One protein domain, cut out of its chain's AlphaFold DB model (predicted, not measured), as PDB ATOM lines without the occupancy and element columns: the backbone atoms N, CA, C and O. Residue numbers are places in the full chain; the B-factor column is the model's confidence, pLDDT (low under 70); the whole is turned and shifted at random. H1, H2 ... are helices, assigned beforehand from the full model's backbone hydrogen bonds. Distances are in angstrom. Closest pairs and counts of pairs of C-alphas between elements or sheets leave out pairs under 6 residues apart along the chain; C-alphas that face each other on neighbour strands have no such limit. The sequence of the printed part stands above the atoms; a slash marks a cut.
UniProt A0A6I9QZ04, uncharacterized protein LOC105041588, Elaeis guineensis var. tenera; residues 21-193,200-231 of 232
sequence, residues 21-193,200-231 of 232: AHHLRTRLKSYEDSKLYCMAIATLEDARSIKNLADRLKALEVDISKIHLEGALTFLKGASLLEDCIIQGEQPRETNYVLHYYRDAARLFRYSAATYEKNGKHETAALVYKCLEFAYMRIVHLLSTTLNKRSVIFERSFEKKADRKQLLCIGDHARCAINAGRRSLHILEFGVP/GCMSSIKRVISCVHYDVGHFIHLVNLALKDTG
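What this domain is: This is residues 21 to 193 and 200 to 231 of the 232 residues of the protein "uncharacterized protein LOC105041588" of Elaeis guineensis var. tenera (UniProt A0A6I9QZ04). Five long helices run back and forth: H2, H3 and H4 form a bundle with the short hairpin H6 and H7, while H1 packs on H2 and H5 packs on H4 at opposite sides. Residues 21 to 31 of H1 stick out at one end, and so does the loop at residues 152 to 162, of which 161 and 162 belong to H5. The printed part has 205 residues with seven named helices, H1 to H7 in chain order, and no named strand: all helix. It is compact, with a radius of gyration of the C-alphas of 18.7 A, and spans 57 by 44 by 37 A.

Where its parts are: H1, residues 21 to 60, begins at C-alpha 21 (63.622, 130.491, 166.550) and is 59.3 A long. H2 is residues 65 to 86, 31.0 A; H3 is 94 to 118, 37.0 A; H4 is 122 to 151, 42.9 A; H5 is 161 to 190, 43.5 A. H6 is residues 200 to 209, and H7, residues 216 to 229, ends at C-alpha 229 (82.130, 174.433, 171.000).

How they stand to each other: H4 is the hub. It touches H3 (C-alphas of Ala 125 and Ala 113 closest, 4.5 A) at a shallow tilt of 21 degrees, opposite ways. It touches H5 (Ala 126 and Ser 184, 4.0 A), with residues 123 to 130 alone H6 (Leu 127 and Ile 205, 6.6 A), and with 124 to 127 alone H7 (Thr 124 and Leu 227, 6.9 A). H2 touches H3 (Ala 72 and Ala 105, 4.2 A), H1 (Gly 78 and Ala 40, 4.7 A) and, with residues 73 to 80 alone, H7 (Ser 80 and Val 216, 6.6 A). H6 and H7 are a hairpin, Ser 204 and Ala 226 closest at 4.9 A. H1 and H5 are apart. Every O i to N i+4 pair is within hydrogen-bond range in H2, H3, H4 and H7; H1 has 34 of 36, H5 25 of 26, H6 5 of 6.

The domain as a whole: The C-alphas farthest apart, Ala 21 and Pro 193, are 62.1 A apart. Residues 194 to 199 are not printed; C-alphas 193 and 200 are 15.1 A apart across the cut. Of the links printed whole, none is long. Mean pLDDT of the printed part is 83.0; residues 87 to 94, 148 to 168, 191 to 193, 200 to 202 and 212 to 214 are under 70.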
ATOM      1  N   ALA A  21      63.100 129.276 165.921       71.00
ATOM      2  CA  ALA A  21      63.622 130.491 166.550       71.00
ATOM      3  C   ALA A  21      65.093 130.766 166.186       71.00
ATOM      4  O   ALA A  21      65.475 131.923 165.996       71.00
ATOM      5  N   HIS A  22      65.921 129.724 166.058       71.62
ATOM      6  CA  HIS A  22      67.301 129.841 165.595       71.62
ATOM      7  C   HIS A  22      67.362 130.315 164.134       71.62
ATOM      8  O   HIS A  22      68.031 131.304 163.844       71.62
ATOM      9  N   HIS A  23      66.587 129.701 163.235       70.00
ATOM     10  CA  HIS A  23      66.513 130.082 161.824       70.00
ATOM     11  C   HIS A  23      66.050 131.538 161.631       70.00
ATOM     12  O   HIS A  23      66.651 132.290 160.857       70.00
ATOM     13  N   LEU A  24      65.026 131.977 162.376       71.25
ATOM     14  CA  LEU A  24      64.558 133.367 162.352       71.25
ATOM     15  C   LEU A  24      65.622 134.351 162.863       71.25
ATOM     16  O   LEU A  24      65.827 135.388 162.232       71.25
ATOM     17  N   ARG A  25      66.348 134.021 163.942       76.75
ATOM     18  CA  ARG A  25      67.479 134.836 164.433       76.75
ATOM     19  C   ARG A  25      68.599 134.934 163.398       76.75
ATOM     20  O   ARG A  25      69.091 136.033 163.157       76.75
ATOM     21  N   THR A  26      68.970 133.828 162.749       76.12
ATOM     22  CA  THR A  26      69.985 133.819 161.681       76.12
ATOM     23  C   THR A  26      69.570 134.704 160.503       76.12
ATOM     24  O   THR A  26      70.385 135.478 160.001       76.12
ATOM     25  N   ARG A  27      68.298 134.648 160.083       72.81
ATOM     26  CA  ARG A  27      67.774 135.488 158.992       72.81
ATOM     27  C   ARG A  27      67.686 136.966 159.359       72.81
ATOM     28  O   ARG A  27      68.044 137.798 158.530       72.81
ATOM     29  N   LEU A  28      67.245 137.294 160.576       75.50
ATOM     30  CA  LEU A  28      67.217 138.674 161.063       75.50
ATOM     31  C   LEU A  28      68.634 139.254 161.106       75.50
ATOM     32  O   LEU A  28      68.870 140.313 160.532       75.50
ATOM     33  N   LYS A  29      69.587 138.506 161.673       74.81
ATOM     34  CA  LYS A  29      70.994 138.906 161.719       74.81
ATOM     35  C   LYS A  29      71.578 139.124 160.318       74.81
ATOM     36  O   LYS A  29      72.161 140.166 160.059       74.81
ATOM     37  N   SER A  30      71.351 138.199 159.382       76.69
ATOM     38  CA  SER A  30      71.805 138.345 157.989       76.69
ATOM     39  C   SER A  30      71.231 139.592 157.294       76.69
ATOM     40  O   SER A  30      71.923 140.225 156.494       76.69
ATOM     41  N   TYR A  31      69.990 139.975 157.610       75.56
ATOM     42  CA  TYR A  31      69.387 141.217 157.122       75.56
ATOM     43  C   TYR A  31      70.015 142.466 157.767       75.56
ATOM     44  O   TYR A  31      70.281 143.447 157.070       75.56
ATOM     45  N   GLU A  32      70.290 142.429 159.072       78.75
ATOM     46  CA  GLU A  32      70.963 143.508 159.805       78.75
ATOM     47  C   GLU A  32      72.404 143.721 159.317       78.75
ATOM     48  O   GLU A  32      72.765 144.855 159.002       78.75
ATOM     49  N   ASP A  33      73.182 142.648 159.146       76.69
ATOM     50  CA  ASP A  33      74.548 142.686 158.606       76.69
ATOM     51  C   ASP A  33      74.565 143.246 157.166       76.69
ATOM     52  O   ASP A  33      75.373 144.116 156.835       76.69
ATOM     53  N   SER A  34      73.619 142.827 156.313       80.12
ATOM     54  CA  SER A  34      73.453 143.361 154.950       80.12
ATOM     55  C   SER A  34      73.121 144.861 154.947       80.12
ATOM     56  O   SER A  34      73.713 145.647 154.200       80.12
ATOM     57  N   LYS A  35      72.217 145.297 155.833       85.94
ATOM     58  CA  LYS A  35      71.858 146.711 155.994       85.94
ATOM     59  C   LYS A  35      73.037 147.544 156.510       85.94
ATOM     60  O   LYS A  35      73.258 148.647 156.006       85.94
ATOM     61  N   LEU A  36      73.796 147.020 157.475       85.94
ATOM     62  CA  LEU A  36      74.985 147.662 158.037       85.94
ATOM     63  C   LEU A  36      76.071 147.848 156.970       85.94
ATOM     64  O   LEU A  36      76.610 148.947 156.833       85.94
ATOM     65  N   TYR A  37      76.316 146.821 156.152       85.81
ATOM     66  CA  TYR A  37      77.252 146.883 155.032       85.81
ATOM     67  C   TYR A  37      76.843 147.945 154.001       85.81
ATOM     68  O   TYR A  37      77.651 148.799 153.637       85.81
ATOM     69  N   CYS A  38      75.573 147.973 153.583       87.56
ATOM     70  CA  CYS A  38      75.062 149.004 152.671       87.56
ATOM     71  C   CYS A  38      75.214 150.425 153.247       87.56
ATOM     72  O   CYS A  38      75.625 151.338 152.530       87.56
ATOM     73  N   MET A  39      74.953 150.616 154.547       92.56
ATOM     74  CA  MET A  39      75.192 151.894 155.231       92.56
ATOM     75  C   MET A  39      76.678 152.273 155.266       92.56
ATOM     76  O   MET A  39      77.009 153.451 155.100       92.56
ATOM     77  N   ALA A  40      77.575 151.302 155.462       91.94
ATOM     78  CA  ALA A  40      79.016 151.523 155.427       91.94
ATOM     79  C   ALA A  40      79.469 152.000 154.039       91.94
ATOM     80  O   ALA A  40      80.136 153.029 153.940       91.94
ATOM     81  N   ILE A  41      79.054 151.309 152.970       91.69
ATOM     82  CA  ILE A  41      79.398 151.673 151.587       91.69
ATOM     83  C   ILE A  41      78.874 153.068 151.228       91.69
ATOM     84  O   ILE A  41      79.674 153.899 150.804       91.69
ATOM     85  N   ALA A  42      77.598 153.371 151.490       93.50
ATOM     86  CA  ALA A  42      77.034 154.700 151.226       93.50
ATOM     87  C   ALA A  42      77.803 155.813 151.970       93.50
ATOM     88  O   ALA A  42      78.223 156.798 151.367       93.50
ATOM     89  N   THR A  43      78.113 155.603 153.257       95.38
ATOM     90  CA  THR A  43      78.918 156.551 154.054       95.38
ATOM     91  C   THR A  43      80.319 156.766 153.451       95.38
ATOM     92  O   THR A  43      80.865 157.868 153.485       95.38
ATOM     93  N   LEU A  44      80.932 155.724 152.885       94.69
ATOM     94  CA  LEU A  44      82.254 155.803 152.251       94.69
ATOM     95  C   LEU A  44      82.215 156.476 150.867       94.69
ATOM     96  O   LEU A  44      83.203 157.098 150.462       94.69
ATOM     97  N   GLU A  45      81.093 156.384 150.155       93.94
ATOM     98  CA  GLU A  45      80.840 157.121 148.914       93.94
ATOM     99  C   GLU A  45      80.626 158.615 149.183       93.94
ATOM    100  O   GLU A  45      81.267 159.438 148.522       93.94
ATOM    101  N   ASP A  46      79.862 158.971 150.222       94.94
ATOM    102  CA  ASP A  46      79.721 160.353 150.701       94.94
ATOM    103  C   ASP A  46      81.090 160.957 151.051       94.94
ATOM    104  O   ASP A  46      81.470 162.013 150.539       94.94
ATOM    105  N   ALA A  47      81.898 160.249 151.850       95.81
ATOM    106  CA  ALA A  47      83.245 160.689 152.221       95.81
ATOM    107  C   ALA A  47      84.155 160.918 150.996       95.81
ATOM    108  O   ALA A  47      84.922 161.888 150.943       95.81
ATOM    109  N   ARG A  48      84.045 160.055 149.976       95.19
ATOM    110  CA  ARG A  48      84.760 160.203 148.699       95.19
ATOM    111  C   ARG A  48      84.252 161.407 147.902       95.19
ATOM    112  O   ARG A  48      85.071 162.117 147.323       95.19
ATOM    113  N   SER A  49      82.946 161.671 147.898       94.88
ATOM    114  CA  SER A  49      82.351 162.851 147.260       94.88
ATOM    115  C   SER A  49      82.865 164.153 147.890       94.88
ATOM    116  O   SER A  49      83.333 165.042 147.173       94.88
ATOM    117  N   ILE A  50      82.897 164.222 149.226       93.31
ATOM    118  CA  ILE A  50      83.417 165.362 149.999       93.31
ATOM    119  C   ILE A  50      84.910 165.595 149.707       93.31
ATOM    120  O   ILE A  50      85.321 166.718 149.408       93.31
ATOM    121  N   LYS A  51      85.728 164.533 149.708       92.00
ATOM    122  CA  LYS A  51      87.152 164.598 149.327       92.00
ATOM    123  C   LYS A  51      87.339 165.101 147.890       92.00
ATOM    124  O   LYS A  51      88.123 166.017 147.663       92.00
ATOM    125  N   ASN A  52      86.571 164.575 146.936       92.12
ATOM    126  CA  ASN A  52      86.619 165.012 145.539       92.12
ATOM    127  C   ASN A  52      86.177 166.479 145.369       92.12
ATOM    128  O   ASN A  52      86.673 167.164 144.476       92.12
ATOM    129  N   LEU A  53      85.242 166.975 146.189       90.62
ATOM    130  CA  LEU A  53      84.864 168.390 146.225       90.62
ATOM    131  C   LEU A  53      86.018 169.259 146.743       90.62
ATOM    132  O   LEU A  53      86.343 170.264 146.112       90.62
ATOM    133  N   ALA A  54      86.668 168.853 147.835       89.69
ATOM    134  CA  ALA A  54      87.829 169.552 148.379       89.69
ATOM    135  C   ALA A  54      88.999 169.609 147.379       89.69
ATOM    136  O   ALA A  54      89.566 170.680 147.173       89.69
ATOM    137  N   ASP A  55      89.310 168.506 146.689       87.75
ATOM    138  CA  ASP A  55      90.359 168.472 145.660       87.75
ATOM    139  C   ASP A  55      90.052 169.417 144.475       87.75
ATOM    140  O   ASP A  55      90.970 170.055 143.958       87.75
ATOM    141  N   ARG A  56      88.776 169.593 144.084       88.81
ATOM    142  CA  ARG A  56      88.372 170.606 143.081       88.81
ATOM    143  C   ARG A  56      88.531 172.036 143.600       88.81
ATOM    144  O   ARG A  56      89.059 172.886 142.890       88.81
ATOM    145  N   LEU A  57      88.095 172.305 144.831       87.44
ATOM    146  CA  LEU A  57      88.182 173.636 145.450       87.44
ATOM    147  C   LEU A  57      89.627 174.055 145.757       87.44
ATOM    148  O   LEU A  57      89.933 175.244 145.765       87.44
ATOM    149  N   LYS A  58      90.539 173.091 145.929       82.31
ATOM    150  CA  LYS A  58      91.974 173.338 146.109       82.31
ATOM    151  C   LYS A  58      92.604 174.119 144.951       82.31
ATOM    152  O   LYS A  58      93.531 174.889 145.178       82.31
ATOM    153  N   ALA A  59      92.101 173.938 143.727       80.94
ATOM    154  CA  ALA A  59      92.557 174.675 142.547       80.94
ATOM    155  C   ALA A  59      92.161 176.166 142.562       80.94
ATOM    156  O   ALA A  59      92.635 176.925 141.724       80.94
ATOM    157  N   LEU A  60      91.304 176.578 143.503       84.44
ATOM    158  CA  LEU A  60      90.815 177.949 143.684       84.44
ATOM    159  C   LEU A  60      91.428 178.631 144.927       84.44
ATOM    160  O   LEU A  60      90.909 179.645 145.379       84.44
ATOM    161  N   GLU A  61      92.476 178.043 145.519       79.19
ATOM    162  CA  GLU A  61      93.183 178.526 146.727       79.19
ATOM    163  C   GLU A  61      92.305 178.736 147.986       79.19
ATOM    164  O   GLU A  61      92.727 179.350 148.965       79.19
ATOM    165  N   VAL A  62      91.098 178.161 148.007       83.94
ATOM    166  CA  VAL A  62      90.160 178.218 149.141       83.94
ATOM    167  C   VAL A  62      90.657 177.363 150.319       83.94
ATOM    168  O   VAL A  62      91.211 176.277 150.125       83.94
ATOM    169  N   ASP A  63      90.405 177.801 151.560       85.56
ATOM    170  CA  ASP A  63      90.637 176.982 152.758       85.56
ATOM    171  C   ASP A  63      89.654 175.797 152.821       85.56
ATOM    172  O   ASP A  63      88.532 175.888 153.318       85.56
ATOM    173  N   ILE A  64      90.111 174.651 152.320       90.94
ATOM    174  CA  ILE A  64      89.380 173.379 152.317       90.94
ATOM    175  C   ILE A  64      89.529 172.577 153.621       90.94
ATOM    176  O   ILE A  64      89.052 171.444 153.688       90.94
ATOM    177  N   SER A  65      90.179 173.110 154.665       92.12
ATOM    178  CA  SER A  65      90.428 172.383 155.925       92.12
ATOM    179  C   SER A  65      89.153 171.828 156.570       92.12
ATOM    180  O   SER A  65      89.164 170.687 157.041       92.12
ATOM    181  N   LYS A  66      88.043 172.583 156.527       92.81
ATOM    182  CA  LYS A  66      86.738 172.164 157.075       92.81
ATOM    183  C   LYS A  66      86.127 171.011 156.280       92.81
ATOM    184  O   LYS A  66      85.712 170.020 156.869       92.81
ATOM    185  N   ILE A  67      86.167 171.105 154.952       93.12
ATOM    186  CA  ILE A  67      85.655 170.082 154.028       93.12
ATOM    187  C   ILE A  67      86.475 168.788 154.169       93.12
ATOM    188  O   ILE A  67      85.924 167.694 154.254       93.12
ATOM    189  N   HIS A  68      87.802 168.901 154.285       93.94
ATOM    190  CA  HIS A  68      88.667 167.762 154.585       93.94
ATOM    191  C   HIS A  68      88.403 167.154 155.968       93.94
ATOM    192  O   HIS A  68      88.456 165.932 156.089       93.94
ATOM    193  N   LEU A  69      88.094 167.955 156.994       95.31
ATOM    194  CA  LEU A  69      87.767 167.434 158.324       95.31
ATOM    195  C   LEU A  69      86.444 166.657 158.318       95.31
ATOM    196  O   LEU A  69      86.380 165.557 158.865       95.31
ATOM    197  N   GLU A  70      85.416 167.204 157.672       95.38
ATOM    198  CA  GLU A  70      84.125 166.541 157.490       95.38
ATOM    199  C   GLU A  70      84.301 165.211 156.744       95.38
ATOM    200  O   GLU A  70      83.940 164.155 157.263       95.38
ATOM    201  N   GLY A  71      84.984 165.228 155.594       96.06
ATOM    202  CA  GLY A  71      85.301 164.017 154.835       96.06
ATOM    203  C   GLY A  71      86.105 162.993 155.645       96.06
ATOM    204  O   GLY A  71      85.852 161.794 155.540       96.06
ATOM    205  N   ALA A  72      87.033 163.438 156.501       97.38
ATOM    206  CA  ALA A  72      87.810 162.562 157.377       97.38
ATOM    207  C   ALA A  72      86.949 161.868 158.444       97.38
ATOM    208  O   ALA A  72      87.117 160.670 158.674       97.38
ATOM    209  N   LEU A  73      86.014 162.591 159.071       96.81
ATOM    210  CA  LEU A  73      85.070 162.026 160.041       96.81
ATOM    211  C   LEU A  73      84.094 161.052 159.371       96.81
ATOM    212  O   LEU A  73      83.816 159.988 159.926       96.81
ATOM    213  N   THR A  74      83.639 161.357 158.155       96.88
ATOM    214  CA  THR A  74      82.775 160.462 157.373       96.88
ATOM    215  C   THR A  74      83.528 159.196 156.940       96.88
ATOM    216  O   THR A  74      83.004 158.096 157.119       96.88
ATOM    217  N   PHE A  75      84.793 159.295 156.503       97.00
ATOM    218  CA  PHE A  75      85.644 158.115 156.276       97.00
ATOM    219  C   PHE A  75      85.845 157.295 157.554       97.00
ATOM    220  O   PHE A  75      85.767 156.070 157.499       97.00
ATOM    221  N   LEU A  76      86.078 157.944 158.701       95.94
ATOM    222  CA  LEU A  76      86.264 157.271 159.992       95.94
ATOM    223  C   LEU A  76      85.005 156.487 160.407       95.94
ATOM    224  O   LEU A  76      85.111 155.338 160.837       95.94
ATOM    225  N   LYS A  77      83.817 157.079 160.215       95.62
ATOM    226  CA  LYS A  77      82.516 156.437 160.456       95.62
ATOM    227  C   LYS A  77      82.299 155.242 159.528       95.62
ATOM    228  O   LYS A  77      82.029 154.144 160.004       95.62
ATOM    229  N   GLY A  78      82.440 155.443 158.217       94.38
ATOM    230  CA  GLY A  78      82.238 154.392 157.218       94.38
ATOM    231  C   GLY A  78      83.221 153.227 157.372       94.38
ATOM    232  O   GLY A  78      82.829 152.071 157.235       94.38
ATOM    233  N   ALA A  79      84.476 153.514 157.736       93.69
ATOM    234  CA  ALA A  79      85.484 152.496 158.018       93.69
ATOM    235  C   ALA A  79      85.132 151.649 159.250       93.69
ATOM    236  O   ALA A  79      85.330 150.440 159.197       93.69
ATOM    237  N   SER A  80      84.573 152.250 160.311       92.75
ATOM    238  CA  SER A  80      84.111 151.509 161.496       92.75
ATOM    239  C   SER A  80      82.928 150.600 161.174       92.75
ATOM    240  O   SER A  80      82.968 149.424 161.498       92.75
ATOM    241  N   LEU A  81      81.910 151.110 160.470       91.38
ATOM    242  CA  LEU A  81      80.750 150.297 160.078       91.38
ATOM    243  C   LEU A  81      81.171 149.098 159.210       91.38
ATOM    244  O   LEU A  81      80.624 148.007 159.338       91.38
ATOM    245  N   LEU A  82      82.170 149.293 158.341       89.44
ATOM    246  CA  LEU A  82      82.743 148.226 157.525       89.44
ATOM    247  C   LEU A  82      83.598 147.251 158.364       89.44
ATOM    248  O   LEU A  82      83.524 146.045 158.145       89.44
ATOM    249  N   GLU A  83      84.371 147.744 159.340       88.56
ATOM    250  CA  GLU A  83      85.106 146.929 160.323       88.56
ATOM    251  C   GLU A  83      84.159 145.989 161.090       88.56
ATOM    252  O   GLU A  83      84.417 144.784 161.152       88.56
ATOM    253  N   ASP A  84      83.027 146.512 161.568       85.12
ATOM    254  CA  ASP A  84      81.998 145.766 162.307       85.12
ATOM    255  C   ASP A  84      81.320 144.672 161.455       85.12
ATOM    256  O   ASP A  84      80.922 143.628 161.977       85.12
ATOM    257  N   CYS A  85      81.241 144.852 160.130       80.19
ATOM    258  CA  CYS A  85      80.797 143.802 159.202       80.19
ATOM    259  C   CYS A  85      81.856 142.692 159.049       80.19
ATOM    260  O   CYS A  85      81.546 141.501 159.083       80.19
ATOM    261  N   ILE A  86      83.130 143.069 158.901       74.94
ATOM    262  CA  ILE A  86      84.228 142.150 158.541       74.94
ATOM    263  C   ILE A  86      84.663 141.271 159.714       74.94
ATOM    264  O   ILE A  86      85.052 140.117 159.518       74.94
ATOM    265  N   ILE A  87      84.576 141.783 160.945       61.56
ATOM    266  CA  ILE A  87      84.855 141.002 162.159       61.56
ATOM    267  C   ILE A  87      83.946 139.761 162.249       61.56
ATOM    268  O   ILE A  87      84.358 138.758 162.832       61.56
ATOM    269  N   GLN A  88      82.769 139.796 161.616       57.38
ATOM    270  CA  GLN A  88      81.780 138.717 161.619       57.38
ATOM    271  C   GLN A  88      81.914 137.716 160.451       57.38
ATOM    272  O   GLN A  88      81.291 136.658 160.506       57.38
ATOM    273  N   GLY A  89      82.707 138.023 159.412       51.66
ATOM    274  CA  GLY A  89      82.738 137.269 158.144       51.66
ATOM    275  C   GLY A  89      84.045 136.539 157.795       51.66
ATOM    276  O   GLY A  89      84.149 135.979 156.708       51.66
ATOM    277  N   GLU A  90      85.059 136.569 158.667       52.03
ATOM    278  CA  GLU A  90      86.365 135.890 158.498       52.03
ATOM    279  C   GLU A  90      87.130 136.139 157.172       52.03
ATOM    280  O   GLU A  90      87.965 135.328 156.778       52.03
ATOM    281  N   GLN A  91      86.936 137.274 156.488       54.94
ATOM    282  CA  GLN A  91      87.549 137.546 155.173       54.94
ATOM    283  C   GLN A  91      88.806 138.452 155.242       54.94
ATOM    284  O   GLN A  91      88.691 139.680 155.313       54.94
ATOM    285  N   PRO A  92      90.048 137.930 155.104       53.91
ATOM    286  CA  PRO A  92      91.273 138.737 155.244       53.91
ATOM    287  C   PRO A  92      91.520 139.731 154.097       53.91
ATOM    288  O   PRO A  92      92.429 140.562 154.174       53.91
ATOM    289  N   ARG A  93      90.765 139.625 152.995       57.66
ATOM    290  CA  ARG A  93      90.830 140.579 151.878       57.66
ATOM    291  C   ARG A  93      90.157 141.900 152.247       57.66
ATOM    292  O   ARG A  93      90.678 142.958 151.900       57.66
ATOM    293  N   GLU A  94      89.069 141.834 153.004       66.88
ATOM    294  CA  GLU A  94      88.209 142.970 153.332       66.88
ATOM    295  C   GLU A  94      88.890 143.933 154.323       66.88
ATOM    296  O   GLU A  94      88.799 145.153 154.180       66.88
ATOM    297  N   THR A  95      89.730 143.411 155.226       73.00
ATOM    298  CA  THR A  95      90.548 144.217 156.152       73.00
ATOM    299  C   THR A  95      91.453 145.231 155.438       73.00
ATOM    300  O   THR A  95      91.688 146.321 155.957       73.00
ATOM    301  N   ASN A  96      91.948 144.931 154.227       79.38
ATOM    302  CA  ASN A  96      92.767 145.889 153.470       79.38
ATOM    303  C   ASN A  96      91.958 147.101 152.981       79.38
ATOM    304  O   ASN A  96      92.519 148.195 152.891       79.38
ATOM    305  N   TYR A  97      90.660 146.934 152.707       83.75
ATOM    306  CA  TYR A  97      89.776 148.037 152.327       83.75
ATOM    307  C   TYR A  97      89.479 148.937 153.534       83.75
ATOM    308  O   TYR A  97      89.636 150.152 153.435       83.75
ATOM    309  N   VAL A  98      89.184 148.365 154.705       89.00
ATOM    310  CA  VAL A  98      89.047 149.130 155.965       89.00
ATOM    311  C   VAL A  98      90.318 149.928 156.275       89.00
ATOM    312  O   VAL A  98      90.262 151.134 156.521       89.00
ATOM    313  N   LEU A  99      91.489 149.288 156.176       90.19
ATOM    314  CA  LEU A  99      92.785 149.950 156.353       90.19
ATOM    315  C   LEU A  99      93.023 151.079 155.337       90.19
ATOM    316  O   LEU A  99      93.671 152.069 155.676       90.19
ATOM    317  N   HIS A 100      92.524 150.958 154.104       91.31
ATOM    318  CA  HIS A 100      92.573 152.040 153.119       91.31
ATOM    319  C   HIS A 100      91.739 153.246 153.577       91.31
ATOM    320  O   HIS A 100      92.241 154.368 153.566       91.31
ATOM    321  N   TYR A 101      90.506 153.033 154.043       94.12
ATOM    322  CA  TYR A 101      89.630 154.124 154.481       94.12
ATOM    323  C   TYR A 101      90.120 154.827 155.754       94.12
ATOM    324  O   TYR A 101      90.136 156.059 155.794       94.12
ATOM    325  N   TYR A 102      90.650 154.095 156.742       95.44
ATOM    326  CA  TYR A 102      91.321 154.721 157.890       95.44
ATOM    327  C   TYR A 102      92.572 155.525 157.484       95.44
ATOM    328  O   TYR A 102      92.856 156.567 158.079       95.44
ATOM    329  N   ARG A 103      93.320 155.088 156.459       95.31
ATOM    330  CA  ARG A 103      94.467 155.848 155.921       95.31
ATOM    331  C   ARG A 103      94.034 157.114 155.186       95.31
ATOM    332  O   ARG A 103      94.714 158.131 155.323       95.31
ATOM    333  N   ASP A 104      92.924 157.072 154.452       96.00
ATOM    334  CA  ASP A 104      92.335 158.260 153.825       96.00
ATOM    335  C   ASP A 104      91.887 159.271 154.895       96.00
ATOM    336  O   ASP A 104      92.304 160.430 154.836       96.00
ATOM    337  N   ALA A 105      91.178 158.830 155.942       97.62
ATOM    338  CA  ALA A 105      90.839 159.673 157.093       97.62
ATOM    339  C   ALA A 105      92.090 160.303 157.738       97.62
ATOM    340  O   ALA A 105      92.160 161.520 157.906       97.62
ATOM    341  N   ALA A 106      93.127 159.507 158.025       97.62
ATOM    342  CA  ALA A 106      94.382 160.000 158.602       97.62
ATOM    343  C   ALA A 106      95.116 161.009 157.692       97.62
ATOM    344  O   ALA A 106      95.706 161.975 158.178       97.62
ATOM    345  N   ARG A 107      95.082 160.830 156.365       96.44
ATOM    346  CA  ARG A 107      95.652 161.799 155.413       96.44
ATOM    347  C   ARG A 107      94.915 163.139 155.476       96.44
ATOM    348  O   ARG A 107      95.571 164.180 155.471       96.44
ATOM    349  N   LEU A 108      93.587 163.108 155.545       97.00
ATOM    350  CA  LEU A 108      92.751 164.303 155.619       97.00
ATOM    351  C   LEU A 108      92.894 165.022 156.972       97.00
ATOM    352  O   LEU A 108      93.196 166.214 156.981       97.00
ATOM    353  N   PHE A 109      92.817 164.304 158.101       97.69
ATOM    354  CA  PHE A 109      93.067 164.876 159.434       97.69
ATOM    355  C   PHE A 109      94.446 165.546 159.521       97.69
ATOM    356  O   PHE A 109      94.556 166.655 160.033       97.69
ATOM    357  N   ARG A 110      95.502 164.922 158.973       97.50
ATOM    358  CA  ARG A 110      96.856 165.503 158.952       97.50
ATOM    359  C   ARG A 110      96.911 166.841 158.216       97.50
ATOM    360  O   ARG A 110      97.602 167.743 158.681       97.50
ATOM    361  N   TYR A 111      96.214 166.962 157.085       95.44
ATOM    362  CA  TYR A 111      96.118 168.226 156.357       95.44
ATOM    363  C   TYR A 111      95.359 169.272 157.181       95.44
ATOM    364  O   TYR A 111      95.891 170.349 157.432       95.44
ATOM    365  N   SER A 112      94.149 168.947 157.646       96.12
ATOM    366  CA  SER A 112      93.304 169.902 158.368       96.12
ATOM    367  C   SER A 112      93.948 170.379 159.672       96.12
ATOM    368  O   SER A 112      93.939 171.577 159.932       96.12
ATOM    369  N   ALA A 113      94.578 169.490 160.447       96.38
ATOM    370  CA  ALA A 113      95.283 169.855 161.676       96.38
ATOM    371  C   ALA A 113      96.419 170.859 161.421       96.38
ATOM    372  O   ALA A 113      96.485 171.889 162.089       96.38
ATOM    373  N   ALA A 114      97.264 170.604 160.414       95.88
ATOM    374  CA  ALA A 114      98.368 171.494 160.058       95.88
ATOM    375  C   ALA A 114      97.879 172.856 159.528       95.88
ATOM    376  O   ALA A 114      98.475 173.887 159.839       95.88
ATOM    377  N   THR A 115      96.781 172.881 158.763       94.75
ATOM    378  CA  THR A 115      96.161 174.131 158.296       94.75
ATOM    379  C   THR A 115      95.556 174.925 159.456       94.75
ATOM    380  O   THR A 115      95.784 176.128 159.541       94.75
ATOM    381  N   TYR A 116      94.847 174.280 160.389       94.00
ATOM    382  CA  TYR A 116      94.316 174.958 161.577       94.00
ATOM    383  C   TYR A 116      95.411 175.481 162.501       94.00
ATOM    384  O   TYR A 116      95.287 176.599 162.993       94.00
ATOM    385  N   GLU A 117      96.491 174.720 162.686       94.19
ATOM    386  CA  GLU A 117      97.653 175.160 163.456       94.19
ATOM    387  C   GLU A 117      98.298 176.396 162.810       94.19
ATOM    388  O   GLU A 117      98.470 177.413 163.476       94.19
ATOM    389  N   LYS A 118      98.560 176.362 161.494       93.94
ATOM    390  CA  LYS A 118      99.090 177.516 160.745       93.94
ATOM    391  C   LYS A 118      98.179 178.748 160.838       93.94
ATOM    392  O   LYS A 118      98.675 179.870 160.885       93.94
ATOM    393  N   ASN A 119      96.863 178.540 160.865       91.44
ATOM    394  CA  ASN A 119      95.856 179.600 160.916       91.44
ATOM    395  C   ASN A 119      95.516 180.050 162.356       91.44
ATOM    396  O   ASN A 119      94.527 180.756 162.549       91.44
ATOM    397  N   GLY A 120      96.283 179.631 163.373       90.38
ATOM    398  CA  GLY A 120      96.099 180.040 164.774       90.38
ATOM    399  C   GLY A 120      94.879 179.434 165.482       90.38
ATOM    400  O   GLY A 120      94.589 179.785 166.625       90.38
ATOM    401  N   LYS A 121      94.156 178.504 164.845       91.19
ATOM    402  CA  LYS A 121      92.976 177.825 165.413       91.19
ATOM    403  C   LYS A 121      93.412 176.653 166.294       91.19
ATOM    404  O   LYS A 121      93.147 175.494 165.984       91.19
ATOM    405  N   HIS A 122      94.134 176.958 167.369       90.69
ATOM    406  CA  HIS A 122      94.847 175.980 168.197       90.69
ATOM    407  C   HIS A 122      93.936 174.916 168.831       90.69
ATOM    408  O   HIS A 122      94.262 173.732 168.788       90.69
ATOM    409  N   GLU A 123      92.766 175.301 169.341       90.19
ATOM    410  CA  GLU A 123      91.786 174.378 169.933       90.19
ATOM    411  C   GLU A 123      91.289 173.349 168.895       90.19
ATOM    412  O   GLU A 123      91.354 172.137 169.126       90.19
ATOM    413  N   THR A 124      90.900 173.814 167.702       92.06
ATOM    414  CA  THR A 124      90.522 172.952 166.570       92.06
ATOM    415  C   THR A 124      91.705 172.111 166.082       92.06
ATOM    416  O   THR A 124      91.549 170.917 165.841       92.06
ATOM    417  N   ALA A 125      92.904 172.687 165.961       94.44
ATOM    418  CA  ALA A 125      94.100 171.970 165.523       94.44
ATOM    419  C   ALA A 125      94.436 170.803 166.460       94.44
ATOM    420  O   ALA A 125      94.653 169.685 165.993       94.44
ATOM    421  N   ALA A 126      94.415 171.038 167.776       93.56
ATOM    422  CA  ALA A 126      94.621 170.002 168.778       93.56
ATOM    423  C   ALA A 126      93.574 168.887 168.661       93.56
ATOM    424  O   ALA A 126      93.933 167.712 168.594       93.56
ATOM    425  N   LEU A 127      92.293 169.247 168.541       94.31
ATOM    426  CA  LEU A 127      91.207 168.288 168.356       94.31
ATOM    427  C   LEU A 127      91.407 167.417 167.100       94.31
ATOM    428  O   LEU A 127      91.277 166.194 167.164       94.31
ATOM    429  N   VAL A 128      91.807 168.010 165.972       96.50
ATOM    430  CA  VAL A 128      92.070 167.259 164.733       96.50
ATOM    431  C   VAL A 128      93.355 166.421 164.824       96.50
ATOM    432  O   VAL A 128      93.394 165.310 164.289       96.50
ATOM    433  N   TYR A 129      94.382 166.865 165.558       96.69
ATOM    434  CA  TYR A 129      95.536 166.018 165.890       96.69
ATOM    435  C   TYR A 129      95.144 164.816 166.766       96.69
ATOM    436  O   TYR A 129      95.683 163.726 166.557       96.69
ATOM    437  N   LYS A 130      94.160 164.949 167.666       94.94
ATOM    438  CA  LYS A 130      93.607 163.806 168.414       94.94
ATOM    439  C   LYS A 130      92.845 162.835 167.501       94.94
ATOM    440  O   LYS A 130      93.008 161.623 167.631       94.94
ATOM    441  N   CYS A 131      92.098 163.331 166.510       96.31
ATOM    442  CA  CYS A 131      91.503 162.487 165.462       96.31
ATOM    443  C   CYS A 131      92.558 161.744 164.623       96.31
ATOM    444  O   CYS A 131      92.364 160.581 164.264       96.31
ATOM    445  N   LEU A 132      93.695 162.389 164.343       97.31
ATOM    446  CA  LEU A 132      94.821 161.773 163.640       97.31
ATOM    447  C   LEU A 132      95.488 160.660 164.463       97.31
ATOM    448  O   LEU A 132      95.800 159.605 163.908       97.31
ATOM    449  N   GLU A 133      95.685 160.871 165.771       95.69
ATOM    450  CA  GLU A 133      96.131 159.825 166.703       95.69
ATOM    451  C   GLU A 133      95.172 158.631 166.658       95.69
ATOM    452  O   GLU A 133      95.601 157.508 166.384       95.69
ATOM    453  N   PHE A 134      93.871 158.886 166.836       95.00
ATOM    454  CA  PHE A 134      92.836 157.855 166.858       95.00
ATOM    455  C   PHE A 134      92.828 157.014 165.570       95.00
ATOM    456  O   PHE A 134      92.856 155.784 165.634       95.00
ATOM    457  N   ALA A 135      92.866 157.656 164.397       95.62
ATOM    458  CA  ALA A 135      92.894 156.959 163.111       95.62
ATOM    459  C   ALA A 135      94.127 156.045 162.963       95.62
ATOM    460  O   ALA A 135      94.004 154.909 162.498       95.62
ATOM    461  N   TYR A 136      95.311 156.489 163.404       95.50
ATOM    462  CA  TYR A 136      96.504 155.637 163.396       95.50
ATOM    463  C   TYR A 136      96.448 154.511 164.436       95.50
ATOM    464  O   TYR A 136      96.902 153.406 164.134       95.50
ATOM    465  N   MET A 137      95.847 154.735 165.608       92.75
ATOM    466  CA  MET A 137      95.645 153.681 166.609       92.75
ATOM    467  C   MET A 137      94.698 152.579 166.111       92.75
ATOM    468  O   MET A 137      95.000 151.402 166.313       92.75
ATOM    469  N   ARG A 138      93.622 152.912 165.375       92.12
ATOM    470  CA  ARG A 138      92.761 151.905 164.710       92.12
ATOM    471  C   ARG A 138      93.520 151.108 163.644       92.12
ATOM    472  O   ARG A 138      93.409 149.886 163.606       92.12
ATOM    473  N   ILE A 139      94.359 151.763 162.834       91.69
ATOM    474  CA  ILE A 139      95.218 151.076 161.849       91.69
ATOM    475  C   ILE A 139      96.178 150.088 162.532       91.69
ATOM    476  O   ILE A 139      96.319 148.951 162.078       91.69
ATOM    477  N   VAL A 140      96.828 150.504 163.623       90.50
ATOM    478  CA  VAL A 140      97.715 149.642 164.423       90.50
ATOM    479  C   VAL A 140      96.946 148.461 165.010       90.50
ATOM    480  O   VAL A 140      97.418 147.329 164.902       90.50
ATOM    481  N   HIS A 141      95.763 148.694 165.583       87.62
ATOM    482  CA  HIS A 141      94.901 147.639 166.114       87.62
ATOM    483  C   HIS A 141      94.548 146.592 165.043       87.62
ATOM    484  O   HIS A 141      94.858 145.418 165.225       87.62
ATOM    485  N   LEU A 142      94.009 147.018 163.894       85.69
ATOM    486  CA  LEU A 142      93.617 146.144 162.779       85.69
ATOM    487  C   LEU A 142      94.774 145.324 162.196       85.69
ATOM    488  O   LEU A 142      94.621 144.141 161.883       85.69
ATOM    489  N   LEU A 143      95.951 145.934 162.042       85.31
ATOM    490  CA  LEU A 143      97.141 145.216 161.581       85.31
ATOM    491  C   LEU A 143      97.612 144.194 162.626       85.31
ATOM    492  O   LEU A 143      97.996 143.085 162.259       85.31
ATOM    493  N   SER A 144      97.540 144.537 163.914       83.88
ATOM    494  CA  SER A 144      97.973 143.663 165.011       83.88
ATOM    495  C   SER A 144      97.034 142.468 165.194       83.88
ATOM    496  O   SER A 144      97.501 141.340 165.314       83.88
ATOM    497  N   THR A 145      95.713 142.672 165.136       80.12
ATOM    498  CA  THR A 145      94.733 141.570 165.174       80.12
ATOM    499  C   THR A 145      94.862 140.662 163.951       80.12
ATOM    500  O   THR A 145      94.789 139.442 164.092       80.12
ATOM    501  N   THR A 146      95.146 141.218 162.767       73.94
ATOM    502  CA  THR A 146      95.411 140.433 161.547       73.94
ATOM    503  C   THR A 146      96.682 139.586 161.660       73.94
ATOM    504  O   THR A 146      96.670 138.421 161.264       73.94
ATOM    505  N   LEU A 147      97.776 140.139 162.199       70.38
ATOM    506  CA  LEU A 147      99.011 139.382 162.432       70.38
ATOM    507  C   LEU A 147      98.815 138.293 163.492       70.38
ATOM    508  O   LEU A 147      99.205 137.155 163.249       70.38
ATOM    509  N   ASN A 148      98.142 138.599 164.604       65.69
ATOM    510  CA  ASN A 148      97.866 137.618 165.655       65.69
ATOM    511  C   ASN A 148      97.002 136.455 165.133       65.69
ATOM    512  O   ASN A 148      97.327 135.293 165.362       65.69
ATOM    513  N   LYS A 149      95.954 136.732 164.338       60.62
ATOM    514  CA  LYS A 149      95.155 135.681 163.674       60.62
ATOM    515  C   LYS A 149      95.996 134.785 162.748       60.62
ATOM    516  O   LYS A 149      95.678 133.611 162.598       60.62
ATOM    517  N   ARG A 150      97.077 135.301 162.148       56.75
ATOM    518  CA  ARG A 150      98.016 134.500 161.339       56.75
ATOM    519  C   ARG A 150      99.034 133.730 162.179       56.75
ATOM    520  O   ARG A 150      99.403 132.630 161.782       56.75
ATOM    521  N   SER A 151      99.483 134.269 163.315       52.31
ATOM    522  CA  SER A 151     100.454 133.589 164.185       52.31
ATOM    523  C   SER A 151      99.852 132.398 164.932       52.31
ATOM    524  O   SER A 151     100.553 131.419 165.155       52.31
ATOM    525  N   VAL A 152      98.548 132.428 165.239       51.03
ATOM    526  CA  VAL A 152      97.817 131.297 165.856       51.03
ATOM    527  C   VAL A 152      97.797 130.036 164.965       51.03
ATOM    528  O   VAL A 152      97.513 128.949 165.454       51.03
ATOM    529  N   ILE A 153      98.150 130.142 163.676       46.38
ATOM    530  CA  ILE A 153      98.180 129.004 162.742       46.38
ATOM    531  C   ILE A 153      99.546 128.290 162.699       46.38
ATOM    532  O   ILE A 153      99.588 127.128 162.294       46.38
ATOM    533  N   PHE A 154     100.662 128.912 163.119       37.41
ATOM    534  CA  PHE A 154     101.937 128.185 163.244       37.41
ATOM    535  C   PHE A 154     102.982 128.882 164.134       37.41
ATOM    536  O   PHE A 154     103.541 129.920 163.772       37.41
ATOM    537  N   GLU A 155     103.353 128.241 165.244       45.34
ATOM    538  CA  GLU A 155     104.605 128.541 165.944       45.34
ATOM    539  C   GLU A 155     105.804 127.982 165.163       45.34
ATOM    540  O   GLU A 155     106.228 126.849 165.386       45.34
ATOM    541  N   ARG A 156     106.356 128.792 164.251       46.34
ATOM    542  CA  ARG A 156     107.794 128.924 163.916       46.34
ATOM    543  C   ARG A 156     107.959 129.777 162.653       46.34
ATOM    544  O   ARG A 156     107.069 129.838 161.814       46.34
ATOM    545  N   SER A 157     109.138 130.390 162.529       41.59
ATOM    546  CA  SER A 157     109.630 131.106 161.341       41.59
ATOM    547  C   SER A 157     108.983 132.462 160.992       41.59
ATOM    548  O   SER A 157     107.982 132.552 160.286       41.59
ATOM    549  N   PHE A 158     109.687 133.556 161.320       49.62
ATOM    550  CA  PHE A 158     109.458 134.924 160.805       49.62
ATOM    551  C   PHE A 158     109.836 135.091 159.303       49.62
ATOM    552  O   PHE A 158     110.371 136.120 158.887       49.62
ATOM    553  N   GLU A 159     109.616 134.070 158.472       52.06
ATOM    554  CA  GLU A 159     110.251 133.935 157.147       52.06
ATOM    555  C   GLU A 159     109.477 134.590 155.992       52.06
ATOM    556  O   GLU A 159     110.032 134.840 154.918       52.06
ATOM    557  N   LYS A 160     108.202 134.945 156.182       57.84
ATOM    558  CA  LYS A 160     107.398 135.565 155.119       57.84
ATOM    559  C   LYS A 160     107.657 137.073 155.024       57.84
ATOM    560  O   LYS A 160     107.282 137.869 155.884       57.84
ATOM    561  N   LYS A 161     108.220 137.492 153.881       59.62
ATOM    562  CA  LYS A 161     108.487 138.898 153.493       59.62
ATOM    563  C   LYS A 161     107.265 139.828 153.626       59.62
ATOM    564  O   LYS A 161     107.439 141.035 153.785       59.62
ATOM    565  N   ALA A 162     106.048 139.285 153.556       60.88
ATOM    566  CA  ALA A 162     104.800 140.017 153.764       60.88
ATOM    567  C   ALA A 162     104.587 140.421 155.234       60.88
ATOM    568  O   ALA A 162     104.276 141.581 155.502       60.88
ATOM    569  N   ASP A 163     104.826 139.514 156.182       59.25
ATOM    570  CA  ASP A 163     104.586 139.774 157.603       59.25
ATOM    571  C   ASP A 163     105.649 140.735 158.166       59.25
ATOM    572  O   ASP A 163     105.305 141.680 158.872       59.25
ATOM    573  N   ARG A 164     106.916 140.640 157.718       57.84
ATOM    574  CA  ARG A 164     107.948 141.663 158.016       57.84
ATOM    575  C   ARG A 164     107.560 143.059 157.491       57.84
ATOM    576  O   ARG A 164     107.821 144.053 158.167       57.84
ATOM    577  N   LYS A 165     106.922 143.159 156.314       66.00
ATOM    578  CA  LYS A 165     106.397 144.439 155.789       66.00
ATOM    579  C   LYS A 165     105.228 144.971 156.624       66.00
ATOM    580  O   LYS A 165     105.166 146.175 156.857       66.00
ATOM    581  N   GLN A 166     104.319 144.105 157.073       64.62
ATOM    582  CA  GLN A 166     103.208 144.507 157.942       64.62
ATOM    583  C   GLN A 166     103.700 144.954 159.327       64.62
ATOM    584  O   GLN A 166     103.244 145.983 159.815       64.62
ATOM    585  N   LEU A 167     104.692 144.269 159.907       64.50
ATOM    586  CA  LEU A 167     105.301 144.647 161.188       64.50
ATOM    587  C   LEU A 167     105.979 146.029 161.127       64.50
ATOM    588  O   LEU A 167     105.774 146.862 162.007       64.50
ATOM    589  N   LEU A 168     106.728 146.310 160.053       68.56
ATOM    590  CA  LEU A 168     107.319 147.635 159.817       68.56
ATOM    591  C   LEU A 168     106.234 148.720 159.677       68.56
ATOM    592  O   LEU A 168     106.332 149.788 160.279       68.56
ATOM    593  N   CYS A 169     105.155 148.408 158.953       79.69
ATOM    594  CA  CYS A 169     104.006 149.294 158.771       79.69
ATOM    595  C   CYS A 169     103.276 149.608 160.095       79.69
ATOM    596  O   CYS A 169     102.830 150.740 160.281       79.69
ATOM    597  N   ILE A 170     103.202 148.657 161.038       86.50
ATOM    598  CA  ILE A 170     102.690 148.904 162.399       86.50
ATOM    599  C   ILE A 170     103.560 149.934 163.126       86.50
ATOM    600  O   ILE A 170     103.021 150.898 163.666       86.50
ATOM    601  N   GLY A 171     104.888 149.770 163.109       85.81
ATOM    602  CA  GLY A 171     105.816 150.696 163.767       85.81
ATOM    603  C   GLY A 171     105.695 152.134 163.252       85.81
ATOM    604  O   GLY A 171     105.645 153.080 164.041       85.81
ATOM    605  N   ASP A 172     105.564 152.307 161.934       91.12
ATOM    606  CA  ASP A 172     105.355 153.623 161.320       91.12
ATOM    607  C   ASP A 172     104.017 154.262 161.703       91.12
ATOM    608  O   ASP A 172     103.967 155.460 162.005       91.12
ATOM    609  N   HIS A 173     102.933 153.482 161.738       93.44
ATOM    610  CA  HIS A 173     101.621 153.978 162.151       93.44
ATOM    611  C   HIS A 173     101.576 154.305 163.655       93.44
ATOM    612  O   HIS A 173     101.094 155.378 164.014       93.44
ATOM    613  N   ALA A 174     102.169 153.477 164.521       93.06
ATOM    614  CA  ALA A 174     102.283 153.747 165.957       93.06
ATOM    615  C   ALA A 174     103.103 155.018 166.243       93.06
ATOM    616  O   ALA A 174     102.684 155.875 167.021       93.06
ATOM    617  N   ARG A 175     104.232 155.207 165.544       94.56
ATOM    618  CA  ARG A 175     105.026 156.445 165.609       94.56
ATOM    619  C   ARG A 175     104.225 157.668 165.156       94.56
ATOM    620  O   ARG A 175     104.324 158.725 165.779       94.56
ATOM    621  N   CYS A 176     103.414 157.543 164.103       95.25
ATOM    622  CA  CYS A 176     102.527 158.626 163.677       95.25
ATOM    623  C   CYS A 176     101.440 158.944 164.716       95.25
ATOM    624  O   CYS A 176     101.175 160.125 164.932       95.25
ATOM    625  N   ALA A 177     100.859 157.935 165.378       94.38
ATOM    626  CA  ALA A 177      99.894 158.134 166.460       94.38
ATOM    627  C   ALA A 177     100.517 158.906 167.633       94.38
ATOM    628  O   ALA A 177     100.021 159.968 168.001       94.38
ATOM    629  N   ILE A 178     101.659 158.434 168.148       93.81
ATOM    630  CA  ILE A 178     102.381 159.063 169.269       93.81
ATOM    631  C   ILE A 178     102.733 160.524 168.957       93.81
ATOM    632  O   ILE A 178     102.552 161.401 169.802       93.81
ATOM    633  N   ASN A 179     103.209 160.808 167.742       96.25
ATOM    634  CA  ASN A 179     103.543 162.173 167.336       96.25
ATOM    635  C   ASN A 179     102.299 163.071 167.221       96.25
ATOM    636  O   ASN A 179     102.363 164.235 167.609       96.25
ATOM    637  N   ALA A 180     101.174 162.543 166.727       95.94
ATOM    638  CA  ALA A 180      99.914 163.278 166.654       95.94
ATOM    639  C   ALA A 180      99.351 163.588 168.053       95.94
ATOM    640  O   ALA A 180      99.042 164.743 168.335       95.94
ATOM    641  N   GLY A 181      99.322 162.604 168.959       93.69
ATOM    642  CA  GLY A 181      98.883 162.794 170.346       93.69
ATOM    643  C   GLY A 181      99.756 163.794 171.111       93.69
ATOM    644  O   GLY A 181      99.244 164.714 171.748       93.69
ATOM    645  N   ARG A 182     101.088 163.709 170.964       93.88
ATOM    646  CA  ARG A 182     102.022 164.706 171.522       93.88
ATOM    647  C   ARG A 182     101.785 166.110 170.969       93.88
ATOM    648  O   ARG A 182     101.846 167.068 171.734       93.88
ATOM    649  N   ARG A 183     101.507 166.254 169.665       94.81
ATOM    650  CA  ARG A 183     101.221 167.566 169.062       94.81
ATOM    651  C   ARG A 183      99.883 168.128 169.542       94.81
ATOM    652  O   ARG A 183      99.831 169.302 169.890       94.81
ATOM    653  N   SER A 184      98.851 167.285 169.652       93.25
ATOM    654  CA  SER A 184      97.560 167.642 170.253       93.25
ATOM    655  C   SER A 184      97.724 168.191 171.670       93.25
ATOM    656  O   SER A 184      97.159 169.238 171.973       93.25
ATOM    657  N   LEU A 185      98.494 167.507 172.521       90.44
ATOM    658  CA  LEU A 185      98.717 167.926 173.905       90.44
ATOM    659  C   LEU A 185      99.503 169.245 173.976       90.44
ATOM    660  O   LEU A 185      99.041 170.202 174.590       90.44
ATOM    661  N   HIS A 186     100.627 169.333 173.259       91.50
ATOM    662  CA  HIS A 186     101.481 170.525 173.224       91.50
ATOM    663  C   HIS A 186     100.725 171.792 172.790       91.50
ATOM    664  O   HIS A 186     100.954 172.870 173.333       91.50
ATOM    665  N   ILE A 187      99.829 171.693 171.801       90.44
ATOM    666  CA  ILE A 187      99.042 172.845 171.332       90.44
ATOM    667  C   ILE A 187      98.084 173.354 172.426       90.44
ATOM    668  O   ILE A 187      97.836 174.555 172.498       90.44
ATOM    669  N   LEU A 188      97.590 172.487 173.312       84.44
ATOM    670  CA  LEU A 188      96.704 172.888 174.411       84.44
ATOM    671  C   LEU A 188      97.458 173.370 175.650       84.44
ATOM    672  O   LEU A 188      96.969 174.258 176.339       84.44
ATOM    673  N   GLU A 189      98.640 172.818 175.921       84.50
ATOM    674  CA  GLU A 189      99.492 173.243 177.038       84.50
ATOM    675  C   GLU A 189     100.186 174.589 176.768       84.50
ATOM    676  O   GLU A 189     100.312 175.402 177.682       84.50
ATOM    677  N   PHE A 190     100.613 174.839 175.523       80.50
ATOM    678  CA  PHE A 190     101.476 175.981 175.178       80.50
ATOM    679  C   PHE A 190     100.947 176.878 174.048       80.50
ATOM    680  O   PHE A 190     101.492 177.958 173.832       80.50
ATOM    681  N   GLY A 191      99.924 176.452 173.301       68.31
ATOM    682  CA  GLY A 191      99.401 177.208 172.156       68.31
ATOM    683  C   GLY A 191      98.261 178.172 172.491       68.31
ATOM    684  O   GLY A 191      98.079 179.160 171.784       68.31
ATOM    685  N   VAL A 192      97.476 177.925 173.544       64.31
ATOM    686  CA  VAL A 192      96.298 178.748 173.872       64.31
ATOM    687  C   VAL A 192      96.703 179.931 174.767       64.31
ATOM    688  O   VAL A 192      97.118 179.704 175.906       64.31
ATOM    689  N   PRO A 193      96.569 181.199 174.322       59.09
ATOM    690  CA  PRO A 193      96.732 182.348 175.209       59.09
ATOM    691  C   PRO A 193      95.670 182.297 176.312       59.09
ATOM    692  O   PRO A 193      94.506 182.017 176.022       59.09
ATOM    693  N   GLY A 200      84.371 176.860 178.854       54.16
ATOM    694  CA  GLY A 200      83.415 175.919 178.255       54.16
ATOM    695  C   GLY A 200      84.055 174.992 177.214       54.16
ATOM    696  O   GLY A 200      84.050 173.772 177.392       54.16
ATOM    697  N   CYS A 201      84.673 175.571 176.177       59.38
ATOM    698  CA  CYS A 201      85.316 174.868 175.056       59.38
ATOM    699  C   CYS A 201      86.349 173.819 175.518       59.38
ATOM    700  O   CYS A 201      86.348 172.663 175.083       59.38
ATOM    701  N   MET A 202      87.172 174.188 176.506       66.88
ATOM    702  CA  MET A 202      88.163 173.298 177.117       66.88
ATOM    703  C   MET A 202      87.577 171.999 177.693       66.88
ATOM    704  O   MET A 202      88.285 170.990 177.741       66.88
ATOM    705  N   SER A 203      86.320 171.990 178.152       72.62
ATOM    706  CA  SER A 203      85.719 170.814 178.795       72.62
ATOM    707  C   SER A 203      85.431 169.681 177.799       72.62
ATOM    708  O   SER A 203      85.826 168.536 178.039       72.62
ATOM    709  N   SER A 204      84.843 169.992 176.642       75.81
ATOM    710  CA  SER A 204      84.562 169.022 175.575       75.81
ATOM    711  C   SER A 204      85.840 168.505 174.917       75.81
ATOM    712  O   SER A 204      85.974 167.300 174.702       75.81
ATOM    713  N   ILE A 205      86.831 169.375 174.686       76.88
ATOM    714  CA  ILE A 205      88.141 168.975 174.147       76.88
ATOM    715  C   ILE A 205      88.842 167.985 175.092       76.88
ATOM    716  O   ILE A 205      89.328 166.944 174.645       76.88
ATOM    717  N   LYS A 206      88.831 168.241 176.411       77.94
ATOM    718  CA  LYS A 206      89.386 167.310 177.410       77.94
ATOM    719  C   LYS A 206      88.705 165.938 177.366       77.94
ATOM    720  O   LYS A 206      89.405 164.931 177.419       77.94
ATOM    721  N   ARG A 207      87.380 165.874 177.178       78.75
ATOM    722  CA  ARG A 207      86.652 164.596 177.022       78.75
ATOM    723  C   ARG A 207      87.114 163.800 175.799       78.75
ATOM    724  O   ARG A 207      87.288 162.591 175.912       78.75
ATOM    725  N   VAL A 208      87.356 164.454 174.657       76.75
ATOM    726  CA  VAL A 208      87.884 163.784 173.450       76.75
ATOM    727  C   VAL A 208      89.305 163.259 173.680       76.75
ATOM    728  O   VAL A 208      89.637 162.157 173.251       76.75
ATOM    729  N   ILE A 209      90.147 164.014 174.387       76.25
ATOM    730  CA  ILE A 209      91.537 163.620 174.677       76.25
ATOM    731  C   ILE A 209      91.602 162.424 175.626       76.25
ATOM    732  O   ILE A 209      92.414 161.525 175.408       76.25
ATOM    733  N   SER A 210      90.723 162.397 176.631       76.88
ATOM    734  CA  SER A 210      90.547 161.277 177.560       76.88
ATOM    735  C   SER A 210      89.822 160.071 176.948       76.88
ATOM    736  O   SER A 210      89.742 159.027 177.595       76.88
ATOM    737  N   CYS A 211      89.280 160.182 175.729       74.19
ATOM    738  CA  CYS A 211      88.563 159.090 175.081       74.19
ATOM    739  C   CYS A 211      89.521 157.952 174.703       74.19
ATOM    740  O   CYS A 211      90.541 158.157 174.041       74.19
ATOM    741  N   VAL A 212      89.166 156.728 175.095       67.31
ATOM    742  CA  VAL A 212      89.949 155.524 174.800       67.31
ATOM    743  C   VAL A 212      89.626 155.024 173.383       67.31
ATOM    744  O   VAL A 212      88.496 155.137 172.915       67.31
ATOM    745  N   HIS A 213      90.618 154.460 172.691       66.06
ATOM    746  CA  HIS A 213      90.621 154.184 171.242       66.06
ATOM    747  C   HIS A 213      89.668 153.068 170.728       66.06
ATOM    748  O   HIS A 213      89.844 152.564 169.614       66.06
ATOM    749  N   TYR A 214      88.678 152.649 171.521       68.94
ATOM    750  CA  TYR A 214      87.879 151.443 171.256       68.94
ATOM    751  C   TYR A 214      86.512 151.704 170.613       68.94
ATOM    752  O   TYR A 214      86.138 150.953 169.714       68.94
ATOM    753  N   ASP A 215      85.806 152.773 170.990       85.50
ATOM    754  CA  ASP A 215      84.502 153.127 170.410       85.50
ATOM    755  C   ASP A 215      84.643 154.311 169.441       85.50
ATOM    756  O   ASP A 215      84.860 155.458 169.843       85.50
ATOM    757  N   VAL A 216      84.530 154.024 168.141       89.75
ATOM    758  CA  VAL A 216      84.615 155.031 167.074       89.75
ATOM    759  C   VAL A 216      83.361 155.909 167.026       89.75
ATOM    760  O   VAL A 216      83.465 157.100 166.735       89.75
ATOM    761  N   GLY A 217      82.186 155.357 167.336       89.56
ATOM    762  CA  GLY A 217      80.921 156.091 167.341       89.56
ATOM    763  C   GLY A 217      80.884 157.134 168.456       89.56
ATOM    764  O   GLY A 217      80.602 158.307 168.199       89.56
ATOM    765  N   HIS A 218      81.260 156.736 169.673       90.75
ATOM    766  CA  HIS A 218      81.398 157.648 170.806       90.75
ATOM    767  C   HIS A 218      82.492 158.694 170.565       90.75
ATOM    768  O   HIS A 218      82.262 159.880 170.804       90.75
ATOM    769  N   PHE A 219      83.647 158.293 170.018       92.44
ATOM    770  CA  PHE A 219      84.716 159.230 169.666       92.44
ATOM    771  C   PHE A 219      84.241 160.296 168.665       92.44
ATOM    772  O   PHE A 219      84.389 161.491 168.923       92.44
ATOM    773  N   ILE A 220      83.600 159.892 167.562       93.06
ATOM    774  CA  ILE A 220      83.044 160.818 166.559       93.06
ATOM    775  C   ILE A 220      81.971 161.724 167.176       93.06
ATOM    776  O   ILE A 220      81.908 162.909 166.849       93.06
ATOM    777  N   HIS A 221      81.136 161.210 168.082       91.56
ATOM    778  CA  HIS A 221      80.150 162.025 168.789       91.56
ATOM    779  C   HIS A 221      80.815 163.107 169.658       91.56
ATOM    780  O   HIS A 221      80.462 164.280 169.535       91.56
ATOM    781  N   LEU A 222      81.815 162.747 170.472       91.50
ATOM    782  CA  LEU A 222      82.562 163.710 171.291       91.50
ATOM    783  C   LEU A 222      83.300 164.751 170.435       91.50
ATOM    784  O   LEU A 222      83.278 165.933 170.773       91.50
ATOM    785  N   VAL A 223      83.911 164.342 169.316       92.88
ATOM    786  CA  VAL A 223      84.570 165.268 168.376       92.88
ATOM    787  C   VAL A 223      83.566 166.261 167.796       92.88
ATOM    788  O   VAL A 223      83.843 167.455 167.777       92.88
ATOM    789  N   ASN A 224      82.384 165.808 167.370       92.94
ATOM    790  CA  ASN A 224      81.351 166.693 166.830       92.94
ATOM    791  C   ASN A 224      80.773 167.663 167.875       92.94
ATOM    792  O   ASN A 224      80.358 168.760 167.507       92.94
ATOM    793  N   LEU A 225      80.740 167.290 169.160       90.44
ATOM    794  CA  LEU A 225      80.413 168.227 170.241       90.44
ATOM    795  C   LEU A 225      81.526 169.269 170.416       90.44
ATOM    796  O   LEU A 225      81.260 170.463 170.336       90.44
ATOM    797  N   ALA A 226      82.777 168.826 170.557       90.25
ATOM    798  CA  ALA A 226      83.918 169.720 170.739       90.25
ATOM    799  C   ALA A 226      84.138 170.671 169.543       90.25
ATOM    800  O   ALA A 226      84.539 171.812 169.742       90.25
ATOM    801  N   LEU A 227      83.835 170.246 168.310       89.88
ATOM    802  CA  LEU A 227      83.888 171.121 167.134       89.88
ATOM    803  C   LEU A 227      82.878 172.271 167.234       89.88
ATOM    804  O   LEU A 227      83.277 173.425 167.071       89.88
ATOM    805  N   LYS A 228      81.619 171.981 167.585       88.25
ATOM    806  CA  LYS A 228      80.589 173.015 167.786       88.25
ATOM    807  C   LYS A 228      81.012 174.033 168.844       88.25
ATOM    808  O   LYS A 228      80.850 175.230 168.628       88.25
ATOM    809  N   ASP A 229      81.622 173.565 169.933       83.62
ATOM    810  CA  ASP A 229      82.130 174.433 171.000       83.62
ATOM    811  C   ASP A 229      83.310 175.320 170.539       83.62
ATOM    812  O   ASP A 229      83.477 176.423 171.053       83.62
ATOM    813  N   THR A 230      84.087 174.891 169.531       79.56
ATOM    814  CA  THR A 230      85.124 175.715 168.861       79.56
ATOM    815  C   THR A 230      84.587 176.634 167.749       79.56
ATOM    816  O   THR A 230      85.374 177.250 167.030       79.56
ATOM    817  N   GLY A 231      83.265 176.724 167.559       76.50
ATOM    818  CA  GLY A 231      82.656 177.538 166.497       76.50
ATOM    819  C   GLY A 231      82.823 176.966 165.080       76.50
ATOM    820  O   GLY A 231      82.856 177.730 164.110       76.50
TER     821      GLY A 231